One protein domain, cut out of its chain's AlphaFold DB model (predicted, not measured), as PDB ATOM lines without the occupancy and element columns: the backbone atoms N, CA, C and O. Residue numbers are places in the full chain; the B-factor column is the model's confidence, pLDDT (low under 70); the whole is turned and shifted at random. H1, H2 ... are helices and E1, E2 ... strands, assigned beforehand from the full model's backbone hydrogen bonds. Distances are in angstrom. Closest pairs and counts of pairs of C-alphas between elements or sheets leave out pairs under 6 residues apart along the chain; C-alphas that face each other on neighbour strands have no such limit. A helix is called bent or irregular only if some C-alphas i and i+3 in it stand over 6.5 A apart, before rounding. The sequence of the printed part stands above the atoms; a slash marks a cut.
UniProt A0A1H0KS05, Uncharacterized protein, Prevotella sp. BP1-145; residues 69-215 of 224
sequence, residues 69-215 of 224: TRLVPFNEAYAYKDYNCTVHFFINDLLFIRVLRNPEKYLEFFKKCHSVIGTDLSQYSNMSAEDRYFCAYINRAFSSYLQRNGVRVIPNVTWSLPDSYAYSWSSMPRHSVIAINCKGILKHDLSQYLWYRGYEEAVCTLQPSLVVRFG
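This is residues 69 to 215 of the 224 residues of an uncharacterized protein of Prevotella sp. BP1-145 (UniProt A0A1H0KS05). Two small parallel sheets, E1 E2 E3 and E4 E5, stand with E3 close to E4; H1 packs on the first sheet, while H4, H5 and H6 run side by side with H5 between the other two. The long H4 reaches from the short helices H2 and H3 to H5, and H6 lies near E4. The printed part has 147 residues with six named helices and five named strands, in the order E1 H1 E2 H2 H3 E3 H4 H5 E4 H6 E5, a mixed class. It is compact, with a radius of gyration of the C-alphas of 14.7 A and spans of 39 by 31 by 26 A.

E1, residues 71 to 73, is the parallel neighbour of E2, residues 86 to 88, with N 72 and O 86 3.0 A apart. E2 is the parallel neighbour of E3, residues 115 to 117, with N 117 and O 87 2.8 A apart. H1, residues 74 to 80, is on this sheet at a height over the sheet of 8.9 A; its closest C-alphas to E2 are those of Phe 74 and Val 87, 5.5 A. H2, residues 97 to 101, and H3, residues 104 to 112, are close but not clearly touching, at 6.6 A between C-alphas 99 and 106. Two strand-helix-strand units, parallel neighbours joined through helices, are E1, H1, E2 and E2, H2 H3, E3, with right-handed crossovers. H4, residues 129 to 148, only just on the sheet, only grazes it with residues 139 to 147. With residues 129 to 136 alone H4 touches H5, residues 162 to 170, at a shallow tilt of 19 degrees, the same way; their closest C-alphas, 136 and 168, are 6.9 A apart. H5 touches H6, residues 189 to 206, at 28 degrees, a shallow tilt, the same way, closest at C-alphas 169 and 202, 6.8 A. E4, residues 177 to 181, and E5, residues 210 to 214, are parallel neighbours, with N 212 and O 178 2.8 A apart; E4, H6, E5 is a third right-handed unit. Every O i to N i+4 pair is within hydrogen-bond range in H1, H2, H4 and H6, but 2 of 5 in H3 and in H5, whose O i to N i+3 pairs within range are 4 of 6 and 3 of 6.

E1 begins at C-alpha 71, (198.224, 154.239, 174.878). H4 is 28.3 A long, H6 25.3 A, E4 13.8 A and E5 12.9 A. H3 is irregular, with C-alphas 105 and 108 7.4 A apart, and H5 only just, with C-alphas 163 and 166 6.8 A apart. E5 ends at C-alpha 214, (189.813, 153.059, 172.032).

The two C-alphas farthest apart, of Glu 108 and Asp 189, are 41.5 A apart. The printed part has no cut. The links E3 to H4 and H4 to H5 are long; in the latter, residues 153 to 154 pair in parallel with residues 116 to 117 of E3. Mean pLDDT of the printed part is 92.3, and no printed residue is under 70.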
ATOM      1  N   THR A  69     200.727 158.199 170.082       91.25
ATOM      2  CA  THR A  69     201.252 157.030 169.351       91.25
ATOM      3  C   THR A  69     201.189 155.734 170.159       91.25
ATOM      4  O   THR A  69     201.217 154.640 169.598       91.25
ATOM      5  N   ARG A  70     201.107 155.840 171.490       95.62
ATOM      6  CA  ARG A  70     201.113 154.704 172.420       95.62
ATOM      7  C   ARG A  70     200.222 154.991 173.626       95.62
ATOM      8  O   ARG A  70     200.528 155.866 174.439       95.62
ATOM      9  N   LEU A  71     199.144 154.218 173.743       97.19
ATOM     10  CA  LEU A  71     198.224 154.239 174.878       97.19
ATOM     11  C   LEU A  71     198.605 153.134 175.871       97.19
ATOM     12  O   LEU A  71     198.769 151.984 175.466       97.19
ATOM     13  N   VAL A  72     198.743 153.474 177.155       98.19
ATOM     14  CA  VAL A  72     199.020 152.505 178.230       98.19
ATOM     15  C   VAL A  72     198.004 152.689 179.361       98.19
ATOM     16  O   VAL A  72     197.755 153.826 179.780       98.19
ATOM     17  N   PRO A  73     197.399 151.608 179.881       98.06
ATOM     18  CA  PRO A  73     196.423 151.736 180.947       98.06
ATOM     19  C   PRO A  73     197.095 152.198 182.243       98.06
ATOM     20  O   PRO A  73     198.199 151.762 182.583       98.06
ATOM     21  N   PHE A  74     196.415 153.061 183.000       98.19
ATOM     22  CA  PHE A  74     196.961 153.680 184.213       98.19
ATOM     23  C   PHE A  74     197.615 152.687 185.188       98.19
ATOM     24  O   PHE A  74     198.685 152.965 185.730       98.19
ATOM     25  N   ASN A  75     196.989 151.531 185.433       96.62
ATOM     26  CA  ASN A  75     197.504 150.546 186.383       96.62
ATOM     27  C   ASN A  75     198.881 150.005 185.978       96.62
ATOM     28  O   ASN A  75     199.711 149.794 186.861       96.62
ATOM     29  N   GLU A  76     199.127 149.815 184.682       98.06
ATOM     30  CA  GLU A  76     200.410 149.344 184.159       98.06
ATOM     31  C   GLU A  76     201.423 150.483 184.102       98.06
ATOM     32  O   GLU A  76     202.510 150.351 184.663       98.06
ATOM     33  N   ALA A  77     201.043 151.630 183.528       98.06
ATOM     34  CA  ALA A  77     201.927 152.789 183.418       98.06
ATOM     35  C   ALA A  77     202.471 153.206 184.796       98.06
ATOM     36  O   ALA A  77     203.673 153.408 184.981       98.06
ATOM     37  N   TYR A  78     201.602 153.235 185.812       97.69
ATOM     38  CA  TYR A  78     201.994 153.585 187.174       97.69
ATOM     39  C   TYR A  78     202.834 152.506 187.874       97.69
ATOM     40  O   TYR A  78     203.705 152.846 188.688       97.69
ATOM     41  N   ALA A  79     202.570 151.222 187.601       97.00
ATOM     42  CA  ALA A  79     203.309 150.104 188.189       97.00
ATOM     43  C   ALA A  79     204.739 150.023 187.643       97.00
ATOM     44  O   ALA A  79     205.676 149.869 188.422       97.00
ATOM     45  N   TYR A  80     204.899 150.191 186.330       97.50
ATOM     46  CA  TYR A  80     206.187 150.095 185.644       97.50
ATOM     47  C   TYR A  80     206.917 151.431 185.499       97.50
ATOM     48  O   TYR A  80     208.027 151.455 184.980       97.50
ATOM     49  N   LYS A  81     206.324 152.533 185.980       97.06
ATOM     50  CA  LYS A  81     206.869 153.895 185.831       97.06
ATOM     51  C   LYS A  81     207.131 154.246 184.363       97.06
ATOM     52  O   LYS A  81     208.136 154.869 184.037       97.06
ATOM     53  N   ASP A  82     206.210 153.846 183.488       96.31
ATOM     54  CA  ASP A  82     206.260 154.199 182.070       96.31
ATOM     55  C   ASP A  82     205.788 155.648 181.897       96.31
ATOM     56  O   ASP A  82     204.597 155.947 181.981       96.31
ATOM     57  N   TYR A  83     206.744 156.552 181.700       96.44
ATOM     58  CA  TYR A  83     206.499 157.978 181.476       96.44
ATOM     59  C   TYR A  83     206.377 158.327 179.983       96.44
ATOM     60  O   TYR A  83     205.820 159.358 179.620       96.44
ATOM     61  N   ASN A  84     206.839 157.456 179.085       95.62
ATOM     62  CA  ASN A  84     206.884 157.727 177.646       95.62
ATOM     63  C   ASN A  84     205.617 157.216 176.950       95.62
ATOM     64  O   ASN A  84     205.666 156.598 175.886       95.62
ATOM     65  N   CYS A  85     204.467 157.452 177.576       96.81
ATOM     66  CA  CYS A  85     203.178 156.987 177.097       96.81
ATOM     67  C   CYS A  85     202.081 158.032 177.298       96.81
ATOM     68  O   CYS A  85     202.215 158.982 178.076       96.81
ATOM     69  N   THR A  86     200.976 157.831 176.583       98.31
ATOM     70  CA  THR A  86     199.707 158.471 176.911       98.31
ATOM     71  C   THR A  86     198.914 157.544 177.820       98.31
ATOM     72  O   THR A  86     198.542 156.433 177.431       98.31
ATOM     73  N   VAL A  87     198.680 157.989 179.050       98.50
ATOM     74  CA  VAL A  87     197.959 157.205 180.055       98.50
ATOM     75  C   VAL A  87     196.465 157.268 179.774       98.50
ATOM     76  O   VAL A  87     195.929 158.350 179.557       98.50
ATOM     77  N   HIS A  88     195.779 156.128 179.823       98.12
ATOM     78  CA  HIS A  88     194.321 156.076 179.701       98.12
ATOM     79  C   HIS A  88     193.659 155.307 180.845       98.12
ATOM     80  O   HIS A  88     194.281 154.483 181.527       98.12
ATOM     81  N   PHE A  89     192.361 155.558 181.019       97.50
ATOM     82  CA  PHE A  89     191.527 154.948 182.057       97.50
ATOM     83  C   PHE A  89     190.461 153.992 181.512       97.50
ATOM     84  O   PHE A  89     189.590 153.579 182.259       97.50
ATOM     85  N   PHE A  90     190.566 153.579 180.243       95.94
ATOM     86  CA  PHE A  90     189.725 152.542 179.612       95.94
ATOM     87  C   PHE A  90     189.988 151.116 180.155       95.94
ATOM     88  O   PHE A  90     190.315 150.174 179.419       95.94
ATOM     89  N   ILE A  91     189.902 150.976 181.474       94.06
ATOM     90  CA  ILE A  91     190.104 149.776 182.286       94.06
ATOM     91  C   ILE A  91     188.989 149.699 183.330       94.06
ATOM     92  O   ILE A  91     188.206 150.625 183.475       94.06
ATOM     93  N   ASN A  92     188.917 148.602 184.083       90.75
ATOM     94  CA  ASN A  92     187.939 148.478 185.163       90.75
ATOM     95  C   ASN A  92     188.097 149.619 186.193       90.75
ATOM     96  O   ASN A  92     189.196 149.796 186.729       90.75
ATOM     97  N   ASP A  93     187.002 150.325 186.502       89.50
ATOM     98  CA  ASP A  93     186.927 151.458 187.443       89.50
ATOM     99  C   ASP A  93     187.670 151.208 188.767       89.50
ATOM    100  O   ASP A  93     188.376 152.079 189.288       89.50
ATOM    101  N   LEU A  94     187.589 149.981 189.295       87.25
ATOM    102  CA  LEU A  94     188.232 149.588 190.553       87.25
ATOM    103  C   LEU A  94     189.764 149.733 190.518       87.25
ATOM    104  O   LEU A  94     190.398 149.900 191.561       87.25
ATOM    105  N   LEU A  95     190.377 149.689 189.333       90.56
ATOM    106  CA  LEU A  95     191.826 149.806 189.162       90.56
ATOM    107  C   LEU A  95     192.326 151.255 189.237       90.56
ATOM    108  O   LEU A  95     193.507 151.475 189.535       90.56
ATOM    109  N   PHE A  96     191.456 152.241 189.004       93.56
ATOM    110  CA  PHE A  96     191.835 153.654 189.013       93.56
ATOM    111  C   PHE A  96     191.084 154.517 190.021       93.56
ATOM    112  O   PHE A  96     191.525 155.636 190.261       93.56
ATOM    113  N   ILE A  97     190.042 154.025 190.695       89.69
ATOM    114  CA  ILE A  97     189.324 154.843 191.686       89.69
ATOM    115  C   ILE A  97     190.223 155.400 192.800       89.69
ATOM    116  O   ILE A  97     190.003 156.495 193.312       89.69
ATOM    117  N   ARG A  98     191.301 154.684 193.134       89.88
ATOM    118  CA  ARG A  98     192.336 155.159 194.065       89.88
ATOM    119  C   ARG A  98     192.968 156.496 193.657       89.88
ATOM    120  O   ARG A  98     193.482 157.185 194.528       89.88
ATOM    121  N   VAL A  99     192.967 156.822 192.363       93.06
ATOM    122  CA  VAL A  99     193.443 158.101 191.820       93.06
ATOM    123  C   VAL A  99     192.429 159.189 192.097       93.06
ATOM    124  O   VAL A  99     192.801 160.232 192.609       93.06
ATOM    125  N   LEU A 100     191.152 158.919 191.830       90.56
ATOM    126  CA  LEU A 100     190.081 159.882 192.063       90.56
ATOM    127  C   LEU A 100     189.993 160.286 193.538       90.56
ATOM    128  O   LEU A 100     189.756 161.450 193.814       90.56
ATOM    129  N   ARG A 101     190.238 159.352 194.467       85.94
ATOM    130  CA  ARG A 101     190.215 159.602 195.923       85.94
ATOM    131  C   ARG A 101     191.425 160.362 196.461       85.94
ATOM    132  O   ARG A 101     191.319 161.026 197.481       85.94
ATOM    133  N   ASN A 102     192.592 160.194 195.846       89.19
ATOM    134  CA  ASN A 102     193.822 160.855 196.283       89.19
ATOM    135  C   ASN A 102     194.631 161.284 195.052       89.19
ATOM    136  O   ASN A 102     195.644 160.658 194.736       89.19
ATOM    137  N   PRO A 103     194.149 162.296 194.319       92.38
ATOM    138  CA  PRO A 103     194.697 162.695 193.026       92.38
ATOM    139  C   PRO A 103     196.095 163.307 193.164       92.38
ATOM    140  O   PRO A 103     196.970 163.018 192.345       92.38
ATOM    141  N   GLU A 104     196.340 164.044 194.249       94.44
ATOM    142  CA  GLU A 104     197.629 164.665 194.584       94.44
ATOM    143  C   GLU A 104     198.776 163.653 194.603       94.44
ATOM    144  O   GLU A 104     199.829 163.883 194.008       94.44
ATOM    145  N   LYS A 105     198.552 162.471 195.194       95.31
ATOM    146  CA  LYS A 105     199.553 161.395 195.250       95.31
ATOM    147  C   LYS A 105     200.063 160.959 193.871       95.31
ATOM    148  O   LYS A 105     201.184 160.455 193.762       95.31
ATOM    149  N   TYR A 106     199.241 161.076 192.830       97.38
ATOM    150  CA  TYR A 106     199.578 160.623 191.477       97.38
ATOM    151  C   TYR A 106     199.985 161.773 190.553       97.38
ATOM    152  O   TYR A 106     200.444 161.515 189.440       97.38
ATOM    153  N   LEU A 107     199.875 163.024 191.004       97.69
ATOM    154  CA  LEU A 107     200.085 164.199 190.168       97.69
ATOM    155  C   LEU A 107     201.491 164.243 189.551       97.69
ATOM    156  O   LEU A 107     201.632 164.413 188.341       97.69
ATOM    157  N   GLU A 108     202.528 163.995 190.352       98.00
ATOM    158  CA  GLU A 108     203.919 163.982 189.873       98.00
ATOM    159  C   GLU A 108     204.205 162.863 188.863       98.00
ATOM    160  O   GLU A 108     205.104 162.977 188.033       98.00
ATOM    161  N   PHE A 109     203.436 161.771 188.901       98.50
ATOM    162  CA  PHE A 109     203.508 160.744 187.866       98.50
ATOM    163  C   PHE A 109     202.881 161.249 186.560       98.50
ATOM    164  O   PHE A 109     203.500 161.129 185.504       98.50
ATOM    165  N   PHE A 110     201.696 161.860 186.630       98.50
ATOM    166  CA  PHE A 110     200.998 162.370 185.450       98.50
ATOM    167  C   PHE A 110     201.748 163.504 184.748       98.50
ATOM    168  O   PHE A 110     201.805 163.506 183.523       98.50
ATOM    169  N   LYS A 111     202.396 164.410 185.494       98.12
ATOM    170  CA  LYS A 111     203.236 165.481 184.922       98.12
ATOM    171  C   LYS A 111     204.397 164.957 184.071       98.12
ATOM    172  O   LYS A 111     204.822 165.634 183.143       98.12
ATOM    173  N   LYS A 112     204.921 163.772 184.397       98.00
ATOM    174  CA  LYS A 112     206.028 163.140 183.663       98.00
ATOM    175  C   LYS A 112     205.564 162.363 182.434       98.00
ATOM    176  O   LYS A 112     206.389 162.070 181.578       98.00
ATOM    177  N   CYS A 113     204.283 162.001 182.365       97.62
ATOM    178  CA  CYS A 113     203.733 161.279 181.224       97.62
ATOM    179  C   CYS A 113     203.663 162.185 179.987       97.62
ATOM    180  O   CYS A 113     203.562 163.407 180.114       97.62
ATOM    181  N   HIS A 114     203.652 161.606 178.782       96.69
ATOM    182  CA  HIS A 114     203.460 162.412 177.576       96.69
ATOM    183  C   HIS A 114     202.096 163.113 177.621       96.69
ATOM    184  O   HIS A 114     201.999 164.330 177.504       96.69
ATOM    185  N   SER A 115     201.023 162.363 177.834       98.00
ATOM    186  CA  SER A 115     199.716 162.956 178.099       98.00
ATOM    187  C   SER A 115     198.849 162.012 178.916       98.00
ATOM    188  O   SER A 115     199.211 160.856 179.147       98.00
ATOM    189  N   VAL A 116     197.715 162.514 179.389       98.56
ATOM    190  CA  VAL A 116     196.734 161.733 180.142       98.56
ATOM    191  C   VAL A 116     195.373 161.925 179.493       98.56
ATOM    192  O   VAL A 116     194.929 163.050 179.312       98.56
ATOM    193  N   ILE A 117     194.699 160.842 179.135       98.50
ATOM    194  CA  ILE A 117     193.294 160.890 178.732       98.50
ATOM    195  C   ILE A 117     192.442 161.034 179.998       98.50
ATOM    196  O   ILE A 117     192.740 160.398 181.011       98.50
ATOM    197  N   GLY A 118     191.395 161.863 179.950       97.38
ATOM    198  CA  GLY A 118     190.425 161.996 181.044       97.38
ATOM    199  C   GLY A 118     189.866 160.643 181.508       97.38
ATOM    200  O   GLY A 118     189.898 159.650 180.778       97.38
ATOM    201  N   THR A 119     189.374 160.567 182.743       95.75
ATOM    202  CA  THR A 119     188.873 159.294 183.281       95.75
ATOM    203  C   THR A 119     187.621 158.823 182.546       95.75
ATOM    204  O   THR A 119     186.868 159.621 181.994       95.75
ATOM    205  N   ASP A 120     187.404 157.512 182.523       91.12
ATOM    206  CA  ASP A 120     186.274 156.886 181.839       91.12
ATOM    207  C   ASP A 120     185.509 156.020 182.837       91.12
ATOM    208  O   ASP A 120     185.748 154.821 182.946       91.12
ATOM    209  N   LEU A 121     184.669 156.656 183.659       90.19
ATOM    210  CA  LEU A 121     183.812 155.921 184.585       90.19
ATOM    211  C   LEU A 121     182.697 155.237 183.802       90.19
ATOM    212  O   LEU A 121     182.019 155.872 182.991       90.19
ATOM    213  N   SER A 122     182.496 153.955 184.085       85.69
ATOM    214  CA  SER A 122     181.489 153.151 183.405       85.69
ATOM    215  C   SER A 122     180.084 153.726 183.633       85.69
ATOM    216  O   SER A 122     179.671 153.941 184.770       85.69
ATOM    217  N   GLN A 123     179.335 153.948 182.548       85.50
ATOM    218  CA  GLN A 123     177.928 154.352 182.590       85.50
ATOM    219  C   GLN A 123     177.048 153.237 182.023       85.50
ATOM    220  O   GLN A 123     177.330 152.702 180.950       85.50
ATOM    221  N   TYR A 124     175.956 152.914 182.712       80.56
ATOM    222  CA  TYR A 124     175.009 151.879 182.295       80.56
ATOM    223  C   TYR A 124     173.619 152.467 182.055       80.56
ATOM    224  O   TYR A 124     173.224 153.449 182.681       80.56
ATOM    225  N   SER A 125     172.845 151.839 181.169       77.00
ATOM    226  CA  SER A 125     171.483 152.276 180.830       77.00
ATOM    227  C   SER A 125     170.498 152.187 182.000       77.00
ATOM    228  O   SER A 125     169.502 152.900 182.005       77.00
ATOM    229  N   ASN A 126     170.777 151.340 182.994       80.62
ATOM    230  CA  ASN A 126     169.982 151.208 184.215       80.62
ATOM    231  C   ASN A 126     170.416 152.164 185.341       80.62
ATOM    232  O   ASN A 126     169.793 152.153 186.401       80.62
ATOM    233  N   MET A 127     171.478 152.956 185.153       83.50
ATOM    234  CA  MET A 127     171.832 154.013 186.104       83.50
ATOM    235  C   MET A 127     170.826 155.155 186.010       83.50
ATOM    236  O   MET A 127     170.327 155.446 184.923       83.50
ATOM    237  N   SER A 128     170.579 155.836 187.128       85.50
ATOM    238  CA  SER A 128     169.821 157.089 187.135       85.50
ATOM    239  C   SER A 128     170.530 158.144 186.274       85.50
ATOM    240  O   SER A 128     171.748 158.072 186.067       85.50
ATOM    241  N   ALA A 129     169.796 159.119 185.737       85.06
ATOM    242  CA  ALA A 129     170.430 160.192 184.973       85.06
ATOM    243  C   ALA A 129     171.401 161.003 185.864       85.06
ATOM    244  O   ALA A 129     172.423 161.487 185.372       85.06
ATOM    245  N   GLU A 130     171.152 161.039 187.177       83.69
ATOM    246  CA  GLU A 130     171.935 161.755 188.181       83.69
ATOM    247  C   GLU A 130     173.289 161.077 188.358       83.69
ATOM    248  O   GLU A 130     174.325 161.736 188.430       83.69
ATOM    249  N   ASP A 131     173.300 159.744 188.393       83.56
ATOM    250  CA  ASP A 131     174.532 158.976 188.525       83.56
ATOM    251  C   ASP A 131     175.367 159.037 187.243       83.56
ATOM    252  O   ASP A 131     176.591 159.147 187.314       83.56
ATOM    253  N   ARG A 132     174.729 159.041 186.062       87.69
ATOM    254  CA  ARG A 132     175.444 159.221 184.784       87.69
ATOM    255  C   ARG A 132     176.048 160.624 184.679       87.69
ATOM    256  O   ARG A 132     177.217 160.763 184.315       87.69
ATOM    257  N   TYR A 133     175.294 161.643 185.094       87.75
ATOM    258  CA  TYR A 133     175.789 163.013 185.223       87.75
ATOM    259  C   TYR A 133     176.973 163.092 186.189       87.75
ATOM    260  O   TYR A 133     178.002 163.693 185.880       87.75
ATOM    261  N   PHE A 134     176.864 162.434 187.341       86.25
ATOM    262  CA  PHE A 134     177.917 162.401 188.344       86.25
ATOM    263  C   PHE A 134     179.215 161.782 187.807       86.25
ATOM    264  O   PHE A 134     180.293 162.340 188.009       86.25
ATOM    265  N   CYS A 135     179.131 160.681 187.057       89.62
ATOM    266  CA  CYS A 135     180.289 160.096 186.378       89.62
ATOM    267  C   CYS A 135     180.967 161.094 185.425       89.62
ATOM    268  O   CYS A 135     182.196 161.212 185.432       89.62
ATOM    269  N   ALA A 136     180.183 161.845 184.644       90.50
ATOM    270  CA  ALA A 136     180.712 162.889 183.770       90.50
ATOM    271  C   ALA A 136     181.358 164.031 184.571       90.50
ATOM    272  O   ALA A 136     182.469 164.452 184.248       90.50
ATOM    273  N   TYR A 137     180.725 164.480 185.658       90.19
ATOM    274  CA  TYR A 137     181.280 165.500 186.550       90.19
ATOM    275  C   TYR A 137     182.649 165.093 187.101       90.19
ATOM    276  O   TYR A 137     183.593 165.875 187.015       90.19
ATOM    277  N   ILE A 138     182.799 163.860 187.599       90.56
ATOM    278  CA  ILE A 138     184.076 163.363 188.132       90.56
ATOM    279  C   ILE A 138     185.165 163.341 187.055       90.56
ATOM    280  O   ILE A 138     186.296 163.751 187.324       90.56
ATOM    281  N   ASN A 139     184.832 162.932 185.826       93.94
ATOM    282  CA  ASN A 139     185.748 163.024 184.688       93.94
ATOM    283  C   ASN A 139     186.219 164.472 184.468       93.94
ATOM    284  O   ASN A 139     187.426 164.722 184.392       93.94
ATOM    285  N   ARG A 140     185.296 165.440 184.427       93.38
ATOM    286  CA  ARG A 140     185.635 166.856 184.210       93.38
ATOM    287  C   ARG A 140     186.414 167.469 185.363       93.38
ATOM    288  O   ARG A 140     187.419 168.127 185.118       93.38
ATOM    289  N   ALA A 141     186.010 167.218 186.602       92.81
ATOM    290  CA  ALA A 141     186.697 167.714 187.787       92.81
ATOM    291  C   ALA A 141     188.140 167.201 187.851       92.81
ATOM    292  O   ALA A 141     189.073 167.991 187.990       92.81
ATOM    293  N   PHE A 142     188.341 165.895 187.652       95.38
ATOM    294  CA  PHE A 142     189.676 165.307 187.639       95.38
ATOM    295  C   PHE A 142     190.529 165.838 186.479       95.38
ATOM    296  O   PHE A 142     191.677 166.234 186.681       95.38
ATOM    297  N   SER A 143     189.967 165.909 185.272       97.25
ATOM    298  CA  SER A 143     190.677 166.419 184.094       97.25
ATOM    299  C   SER A 143     191.063 167.895 184.250       97.25
ATOM    300  O   SER A 143     192.207 168.259 183.984       97.25
ATOM    301  N   SER A 144     190.150 168.733 184.751       95.88
ATOM    302  CA  SER A 144     190.404 170.155 185.013       95.88
ATOM    303  C   SER A 144     191.462 170.331 186.102       95.88
ATOM    304  O   SER A 144     192.375 171.142 185.952       95.88
ATOM    305  N   TYR A 145     191.411 169.524 187.168       96.38
ATOM    306  CA  TYR A 145     192.451 169.508 188.196       96.38
ATOM    307  C   TYR A 145     193.834 169.196 187.615       96.38
ATOM    308  O   TYR A 145     194.798 169.905 187.905       96.38
ATOM    309  N   LEU A 146     193.939 168.171 186.766       98.12
ATOM    310  CA  LEU A 146     195.197 167.825 186.113       98.12
ATOM    311  C   LEU A 146     195.707 168.968 185.216       98.12
ATOM    312  O   LEU A 146     196.884 169.322 185.303       98.12
ATOM    313  N   GLN A 147     194.831 169.591 184.419       97.75
ATOM    314  CA  GLN A 147     195.188 170.733 183.564       97.75
ATOM    315  C   GLN A 147     195.701 171.929 184.374       97.75
ATOM    316  O   GLN A 147     196.767 172.464 184.068       97.75
ATOM    317  N   ARG A 148     195.005 172.301 185.459       97.12
ATOM    318  CA  ARG A 148     195.418 173.392 186.368       97.12
ATOM    319  C   ARG A 148     196.785 173.145 187.004       97.12
ATOM    320  O   ARG A 148     197.476 174.093 187.357       97.12
ATOM    321  N   ASN A 149     197.189 171.882 187.118       97.56
ATOM    322  CA  ASN A 149     198.487 171.475 187.645       97.56
ATOM    323  C   ASN A 149     199.530 171.166 186.552       97.56
ATOM    324  O   ASN A 149     200.542 170.522 186.831       97.56
ATOM    325  N   GLY A 150     199.311 171.617 185.313       97.44
ATOM    326  CA  GLY A 150     200.299 171.547 184.231       97.44
ATOM    327  C   GLY A 150     200.405 170.193 183.526       97.44
ATOM    328  O   GLY A 150     201.364 169.959 182.793       97.44
ATOM    329  N   VAL A 151     199.447 169.284 183.726       98.38
ATOM    330  CA  VAL A 151     199.396 168.017 182.984       98.38
ATOM    331  C   VAL A 151     198.738 168.244 181.624       98.38
ATOM    332  O   VAL A 151     197.685 168.873 181.521       98.38
ATOM    333  N   ARG A 152     199.329 167.680 180.565       98.06
ATOM    334  CA  ARG A 152     198.720 167.667 179.228       98.06
ATOM    335  C   ARG A 152     197.593 166.634 179.191       98.06
ATOM    336  O   ARG A 152     197.860 165.434 179.134       98.06
ATOM    337  N   VAL A 153     196.345 167.098 179.233       98.50
ATOM    338  CA  VAL A 153     195.159 166.229 179.281       98.50
ATOM    339  C   VAL A 153     194.444 166.198 177.936       98.50
ATOM    340  O   VAL A 153     194.093 167.254 177.422       98.50
ATOM    341  N   ILE A 154     194.200 165.003 177.394       98.50
ATOM    342  CA  ILE A 154     193.287 164.781 176.265       98.50
ATOM    343  C   ILE A 154     191.868 164.596 176.834       98.50
ATOM    344  O   ILE A 154     191.646 163.646 177.595       98.50
ATOM    345  N   PRO A 155     190.897 165.464 176.496       97.69
ATOM    346  CA  PRO A 155     189.512 165.320 176.936       97.69
ATOM    347  C   PRO A 155     188.918 163.958 176.553       97.69
ATOM    348  O   PRO A 155     188.884 163.603 175.376       97.69
ATOM    349  N   ASN A 156     188.429 163.201 177.539       97.19
ATOM    350  CA  ASN A 156     187.672 161.970 177.297       97.19
ATOM    351  C   ASN A 156     186.178 162.282 177.207       97.19
ATOM    352  O   ASN A 156     185.581 162.745 178.182       97.19
ATOM    353  N   VAL A 157     185.568 162.037 176.060       94.25
ATOM    354  CA  VAL A 157     184.171 162.355 175.775       94.25
ATOM    355  C   VAL A 157     183.325 161.095 175.998       94.25
ATOM    356  O   VAL A 157     183.586 160.069 175.377       94.25
ATOM    357  N   THR A 158     182.335 161.149 176.901       90.50
ATOM    358  CA  THR A 158     181.588 159.957 177.355       90.50
ATOM    359  C   THR A 158     180.090 160.207 177.394       90.50
ATOM    360  O   THR A 158     179.651 161.140 178.060       90.50
ATOM    361  N   TRP A 159     179.308 159.331 176.780       91.88
ATOM    362  CA  TRP A 159     177.850 159.411 176.745       91.88
ATOM    363  C   TRP A 159     177.229 158.029 176.945       91.88
ATOM    364  O   TRP A 159     177.908 157.006 176.867       91.88
ATOM    365  N   SER A 160     175.925 158.005 177.207       87.00
ATOM    366  CA  SER A 160     175.180 156.774 177.489       87.00
ATOM    367  C   SER A 160     173.823 156.752 176.786       87.00
ATOM    368  O   SER A 160     173.648 156.037 175.801       87.00
ATOM    369  N   LEU A 161     172.869 157.547 177.271       87.56
ATOM    370  CA  LEU A 161     171.535 157.727 176.689       87.56
ATOM    371  C   LEU A 161     171.404 159.123 176.053       87.56
ATOM    372  O   LEU A 161     172.226 159.990 176.347       87.56
ATOM    373  N   PRO A 162     170.396 159.386 175.200       86.75
ATOM    374  CA  PRO A 162     170.254 160.689 174.539       86.75
ATOM    375  C   PRO A 162     170.144 161.880 175.503       86.75
ATOM    376  O   PRO A 162     170.619 162.970 175.200       86.75
ATOM    377  N   ASP A 163     169.592 161.667 176.699       85.62
ATOM    378  CA  ASP A 163     169.530 162.678 177.763       85.62
ATOM    379  C   ASP A 163     170.913 163.083 178.315       85.62
ATOM    380  O   ASP A 163     171.042 164.125 178.955       85.62
ATOM    381  N   SER A 164     171.963 162.300 178.035       87.94
ATOM    382  CA  SER A 164     173.331 162.608 178.453       87.94
ATOM    383  C   SER A 164     174.017 163.654 177.583       87.94
ATOM    384  O   SER A 164     174.938 164.328 178.038       87.94
ATOM    385  N   TYR A 165     173.562 163.828 176.342       88.69
ATOM    386  CA  TYR A 165     174.275 164.601 175.325       88.69
ATOM    387  C   TYR A 165     174.489 166.057 175.754       88.69
ATOM    388  O   TYR A 165     175.610 166.560 175.692       88.69
ATOM    389  N   ALA A 166     173.451 166.697 176.298       84.31
ATOM    390  CA  ALA A 166     173.494 168.105 176.688       84.31
ATOM    391  C   ALA A 166     174.650 168.429 177.654       84.31
ATOM    392  O   ALA A 166     175.382 169.395 177.442       84.31
ATOM    393  N   TYR A 167     174.853 167.612 178.691       86.69
ATOM    394  CA  TYR A 167     175.939 167.831 179.653       86.69
ATOM    395  C   TYR A 167     177.285 167.280 179.176       86.69
ATOM    396  O   TYR A 167     178.348 167.744 179.593       86.69
ATOM    397  N   SER A 168     177.245 166.270 178.314       89.19
ATOM    398  CA  SER A 168     178.413 165.547 177.835       89.19
ATOM    399  C   SER A 168     179.325 166.436 176.977       89.19
ATOM    400  O   SER A 168     180.557 166.338 177.068       89.19
ATOM    401  N   TRP A 169     178.726 167.357 176.210       87.50
ATOM    402  CA  TRP A 169     179.428 168.267 175.296       87.50
ATOM    403  C   TRP A 169     179.644 169.677 175.861       87.50
ATOM    404  O   TRP A 169     180.615 170.327 175.488       87.50
ATOM    405  N   SER A 170     178.772 170.170 176.748       85.12
ATOM    406  CA  SER A 170     178.728 171.593 177.145       85.12
ATOM    407  C   SER A 170     180.009 172.128 177.793       85.12
ATOM    408  O   SER A 170     180.296 173.319 177.708       85.12
ATOM    409  N   SER A 171     180.788 171.251 178.424       86.94
ATOM    410  CA  SER A 171     182.065 171.563 179.086       86.94
ATOM    411  C   SER A 171     183.294 171.091 178.298       86.94
ATOM    412  O   SER A 171     184.420 171.157 178.798       86.94
ATOM    413  N   MET A 172     183.087 170.582 177.079       94.12
ATOM    414  CA  MET A 172     184.155 170.083 176.220       94.12
ATOM    415  C   MET A 172     184.680 171.168 175.277       94.12
ATOM    416  O   MET A 172     183.900 171.934 174.709       94.12
ATOM    417  N   PRO A 173     186.001 171.216 175.051       95.50
ATOM    418  CA  PRO A 173     186.584 172.153 174.111       95.50
ATOM    419  C   PRO A 173     186.282 171.735 172.670       95.50
ATOM    420  O   PRO A 173     186.412 170.566 172.299       95.50
ATOM    421  N   ARG A 174     185.946 172.719 171.831       96.31
ATOM    422  CA  ARG A 174     185.837 172.531 170.379       96.31
ATOM    423  C   ARG A 174     187.223 172.515 169.732       96.31
ATOM    424  O   ARG A 174     188.157 173.124 170.259       96.31
ATOM    425  N   HIS A 175     187.360 171.849 168.584       96.69
ATOM    426  CA  HIS A 175     188.615 171.785 167.812       96.69
ATOM    427  C   HIS A 175     189.819 171.249 168.605       96.69
ATOM    428  O   HIS A 175     190.967 171.639 168.373       96.69
ATOM    429  N   SER A 176     189.547 170.377 169.573       97.25
ATOM    430  CA  SER A 176     190.544 169.668 170.370       97.25
ATOM    431  C   SER A 176     190.778 168.275 169.798       97.25
ATOM    432  O   SER A 176     189.882 167.697 169.180       97.25
ATOM    433  N   VAL A 177     191.938 167.689 170.098       97.50
ATOM    434  CA  VAL A 177     192.035 166.226 170.122       97.50
ATOM    435  C   VAL A 177     191.123 165.730 171.240       97.50
ATOM    436  O   VAL A 177     191.197 166.253 172.355       97.50
ATOM    437  N   ILE A 178     190.263 164.754 170.963       97.12
ATOM    438  CA  ILE A 178     189.392 164.123 171.965       97.12
ATOM    439  C   ILE A 178     189.625 162.620 171.986       97.12
ATOM    440  O   ILE A 178     190.049 162.043 170.989       97.12
ATOM    441  N   ALA A 179     189.324 161.975 173.105       96.88
ATOM    442  CA  ALA A 179     189.305 160.525 173.212       96.88
ATOM    443  C   ALA A 179     187.875 160.013 173.391       96.88
ATOM    444  O   ALA A 179     187.062 160.663 174.047       96.88
ATOM    445  N   ILE A 180     187.595 158.844 172.817       94.44
ATOM    446  CA  ILE A 180     186.319 158.137 172.956       94.44
ATOM    447  C   ILE A 180     186.568 156.649 173.184       94.44
ATOM    448  O   ILE A 180     187.490 156.058 172.612       94.44
ATOM    449  N   ASN A 181     185.716 156.025 173.991       92.75
ATOM    450  CA  ASN A 181     185.762 154.594 174.253       92.75
ATOM    451  C   ASN A 181     184.557 153.891 173.628       92.75
ATOM    452  O   ASN A 181     183.416 154.308 173.801       92.75
ATOM    453  N   CYS A 182     184.821 152.794 172.928       88.25
ATOM    454  CA  CYS A 182     183.813 151.908 172.345       88.25
ATOM    455  C   CYS A 182     184.042 150.438 172.743       88.25
ATOM    456  O   CYS A 182     183.464 149.500 172.184       88.25
ATOM    457  N   LYS A 183     184.915 150.202 173.725       83.19
ATOM    458  CA  LYS A 183     185.186 148.872 174.254       83.19
ATOM    459  C   LYS A 183     183.996 148.399 175.087       83.19
ATOM    460  O   LYS A 183     183.664 148.994 176.102       83.19
ATOM    461  N   GLY A 184     183.395 147.281 174.680       75.56
ATOM    462  CA  GLY A 184     182.341 146.600 175.444       75.56
ATOM    463  C   GLY A 184     180.925 146.744 174.886       75.56
ATOM    464  O   GLY A 184     180.044 146.021 175.334       75.56
ATOM    465  N   ILE A 185     180.709 147.588 173.872       80.12
ATOM    466  CA  ILE A 185     179.366 147.827 173.309       80.12
ATOM    467  C   ILE A 185     179.032 146.971 172.078       80.12
ATOM    468  O   ILE A 185     177.864 146.814 171.751       80.12
ATOM    469  N   LEU A 186     180.028 146.341 171.445       77.12
ATOM    470  CA  LEU A 186     179.872 145.563 170.199       77.12
ATOM    471  C   LEU A 186     178.920 144.360 170.292       77.12
ATOM    472  O   LEU A 186     178.522 143.815 169.273       77.12
ATOM    473  N   LYS A 187     178.601 143.890 171.502       77.44
ATOM    474  CA  LYS A 187     177.751 142.706 171.702       77.44
ATOM    475  C   LYS A 187     176.255 143.026 171.747       77.44
ATOM    476  O   LYS A 187     175.455 142.102 171.846       77.44
ATOM    477  N   HIS A 188     175.882 144.305 171.727       81.06
ATOM    478  CA  HIS A 188     174.505 144.740 171.936       81.06
ATOM    479  C   HIS A 188     174.122 145.800 170.904       81.06
ATOM    480  O   HIS A 188     174.653 146.907 170.925       81.06
ATOM    481  N   ASP A 189     173.173 145.480 170.026       85.12
ATOM    482  CA  ASP A 189     172.766 146.354 168.916       85.12
ATOM    483  C   ASP A 189     172.281 147.725 169.391       85.12
ATOM    484  O   ASP A 189     172.677 148.750 168.842       85.12
ATOM    485  N   LEU A 190     171.503 147.767 170.479       84.12
ATOM    486  CA  LEU A 190     171.061 149.028 171.073       84.12
ATOM    487  C   LEU A 190     172.241 149.865 171.593       84.12
ATOM    488  O   LEU A 190     172.255 151.078 171.412       84.12
ATOM    489  N   SER A 191     173.243 149.238 172.216       85.06
ATOM    490  CA  SER A 191     174.435 149.948 172.698       85.06
ATOM    491  C   SER A 191     175.276 150.482 171.543       85.06
ATOM    492  O   SER A 191     175.776 151.598 171.636       85.06
ATOM    493  N   GLN A 192     175.399 149.724 170.450       86.75
ATOM    494  CA  GLN A 192     176.067 150.187 169.231       86.75
ATOM    495  C   GLN A 192     175.330 151.379 168.619       86.75
ATOM    496  O   GLN A 192     175.955 152.396 168.332       86.75
ATOM    497  N   TYR A 193     174.004 151.287 168.495       87.75
ATOM    498  CA  TYR A 193     173.166 152.370 167.985       87.75
ATOM    499  C   TYR A 193     173.306 153.643 168.829       87.75
ATOM    500  O   TYR A 193     173.640 154.702 168.303       87.75
ATOM    501  N   LEU A 194     173.112 153.549 170.147       88.25
ATOM    502  CA  LEU A 194     173.212 154.694 171.059       88.25
ATOM    503  C   LEU A 194     174.609 155.313 171.063       88.25
ATOM    504  O   LEU A 194     174.750 156.539 171.124       88.25
ATOM    505  N   TRP A 195     175.638 154.470 170.985       90.44
ATOM    506  CA  TRP A 195     177.003 154.944 170.885       90.44
ATOM    507  C   TRP A 195     177.220 155.717 169.589       90.44
ATOM    508  O   TRP A 195     177.687 156.849 169.650       90.44
ATOM    509  N   TYR A 196     176.812 155.152 168.450       90.44
ATOM    510  CA  TYR A 196     176.966 155.778 167.139       90.44
ATOM    511  C   TYR A 196     176.260 157.134 167.073       90.44
ATOM    512  O   TYR A 196     176.872 158.123 166.687       90.44
ATOM    513  N   ARG A 197     175.016 157.220 167.562       90.75
ATOM    514  CA  ARG A 197     174.272 158.488 167.613       90.75
ATOM    515  C   ARG A 197     174.965 159.550 168.460       90.75
ATOM    516  O   ARG A 197     175.015 160.708 168.061       90.75
ATOM    517  N   GLY A 198     175.518 159.167 169.609       92.12
ATOM    518  CA  GLY A 198     176.266 160.114 170.436       92.12
ATOM    519  C   GLY A 198     177.621 160.486 169.834       92.12
ATOM    520  O   GLY A 198     178.056 161.619 170.002       92.12
ATOM    521  N   TYR A 199     178.256 159.579 169.088       92.75
ATOM    522  CA  TYR A 199     179.473 159.869 168.334       92.75
ATOM    523  C   TYR A 199     179.217 160.899 167.226       92.75
ATOM    524  O   TYR A 199     179.938 161.893 167.163       92.75
ATOM    525  N   GLU A 200     178.174 160.712 166.406       92.19
ATOM    526  CA  GLU A 200     177.776 161.677 165.367       92.19
ATOM    527  C   GLU A 200     177.542 163.071 165.971       92.19
ATOM    528  O   GLU A 200     178.099 164.066 165.500       92.19
ATOM    529  N   GLU A 201     176.776 163.134 167.064       92.81
ATOM    530  CA  GLU A 201     176.468 164.382 167.767       92.81
ATOM    531  C   GLU A 201     177.732 165.042 168.343       92.81
ATOM    532  O   GLU A 201     177.923 166.256 168.214       92.81
ATOM    533  N   ALA A 202     178.631 164.252 168.945       93.62
ATOM    534  CA  ALA A 202     179.889 164.733 169.507       93.62
ATOM    535  C   ALA A 202     180.813 165.306 168.426       93.62
ATOM    536  O   ALA A 202     181.365 166.391 168.610       93.62
ATOM    537  N   VAL A 203     180.969 164.613 167.294       93.75
ATOM    538  CA  VAL A 203     181.798 165.081 166.172       93.75
ATOM    539  C   VAL A 203     181.210 166.352 165.564       93.75
ATOM    540  O   VAL A 203     181.941 167.324 165.372       93.75
ATOM    541  N   CYS A 204     179.896 166.386 165.332       93.81
ATOM    542  CA  CYS A 204     179.204 167.556 164.792       93.81
ATOM    543  C   CYS A 204     179.350 168.787 165.708       93.81
ATOM    544  O   CYS A 204     179.692 169.881 165.250       93.81
ATOM    545  N   THR A 205     179.158 168.599 167.017       93.94
ATOM    546  CA  THR A 205     179.175 169.683 168.012       93.94
ATOM    547  C   THR A 205     180.595 170.175 168.304       93.94
ATOM    548  O   THR A 205     180.883 171.379 168.258       93.94
ATOM    549  N   LEU A 206     181.501 169.244 168.615       95.62
ATOM    550  CA  LEU A 206     182.851 169.558 169.083       95.62
ATOM    551  C   LEU A 206     183.821 169.834 167.938       95.62
ATOM    552  O   LEU A 206     184.815 170.524 168.158       95.62
ATOM    553  N   GLN A 207     183.540 169.339 166.729       96.25
ATOM    554  CA  GLN A 207     184.400 169.488 165.550       96.25
ATOM    555  C   GLN A 207     185.869 169.179 165.889       96.25
ATOM    556  O   GLN A 207     186.727 170.064 165.761       96.25
ATOM    557  N   PRO A 208     186.155 167.978 166.435       96.12
ATOM    558  CA  PRO A 208     187.474 167.642 166.951       96.12
ATOM    559  C   PRO A 208     188.525 167.686 165.842       96.12
ATOM    560  O   PRO A 208     188.246 167.348 164.695       96.12
ATOM    561  N   SER A 209     189.751 168.075 166.190       95.88
ATOM    562  CA  SER A 209     190.874 168.039 165.243       95.88
ATOM    563  C   SER A 209     191.401 166.620 165.018       95.88
ATOM    564  O   SER A 209     192.006 166.345 163.986       95.88
ATOM    565  N   LEU A 210     191.189 165.733 165.993       95.38
ATOM    566  CA  LEU A 210     191.514 164.311 165.935       95.38
ATOM    567  C   LEU A 210     190.665 163.554 166.960       95.38
ATOM    568  O   LEU A 210     190.496 164.012 168.095       95.38
ATOM    569  N   VAL A 211     190.200 162.362 166.591       94.69
ATOM    570  CA  VAL A 211     189.513 161.442 167.504       94.69
ATOM    571  C   VAL A 211     190.420 160.259 167.846       94.69
ATOM    572  O   VAL A 211     190.749 159.427 167.005       94.69
ATOM    573  N   VAL A 212     190.789 160.144 169.121       95.25
ATOM    574  CA  VAL A 212     191.521 159.004 169.684       95.25
ATOM    575  C   VAL A 212     190.511 157.954 170.138       95.25
ATOM    576  O   VAL A 212     189.991 157.995 171.254       95.25
ATOM    577  N   ARG A 213     190.217 156.997 169.259       92.50
ATOM    578  CA  ARG A 213     189.282 155.905 169.555       92.50
ATOM    579  C   ARG A 213     189.982 154.739 170.247       92.50
ATOM    580  O   ARG A 213     190.942 154.174 169.724       92.50
ATOM    581  N   PHE A 214     189.427 154.303 171.373       92.94
ATOM    582  CA  PHE A 214     189.813 153.059 172.032       92.94
ATOM    583  C   PHE A 214     188.745 151.976 171.846       92.94
ATOM    584  O   PHE A 214     187.593 152.148 172.240       92.94
ATOM    585  N   GLY A 215     189.136 150.848 171.249       89.31
ATOM    586  CA  GLY A 215     188.253 149.729 170.900       89.31
ATOM    587  C   GLY A 215     188.240 149.448 169.396       89.31
ATOM    588  O   GLY A 215     189.107 149.927 168.666       89.31
TER     589      GLY A 215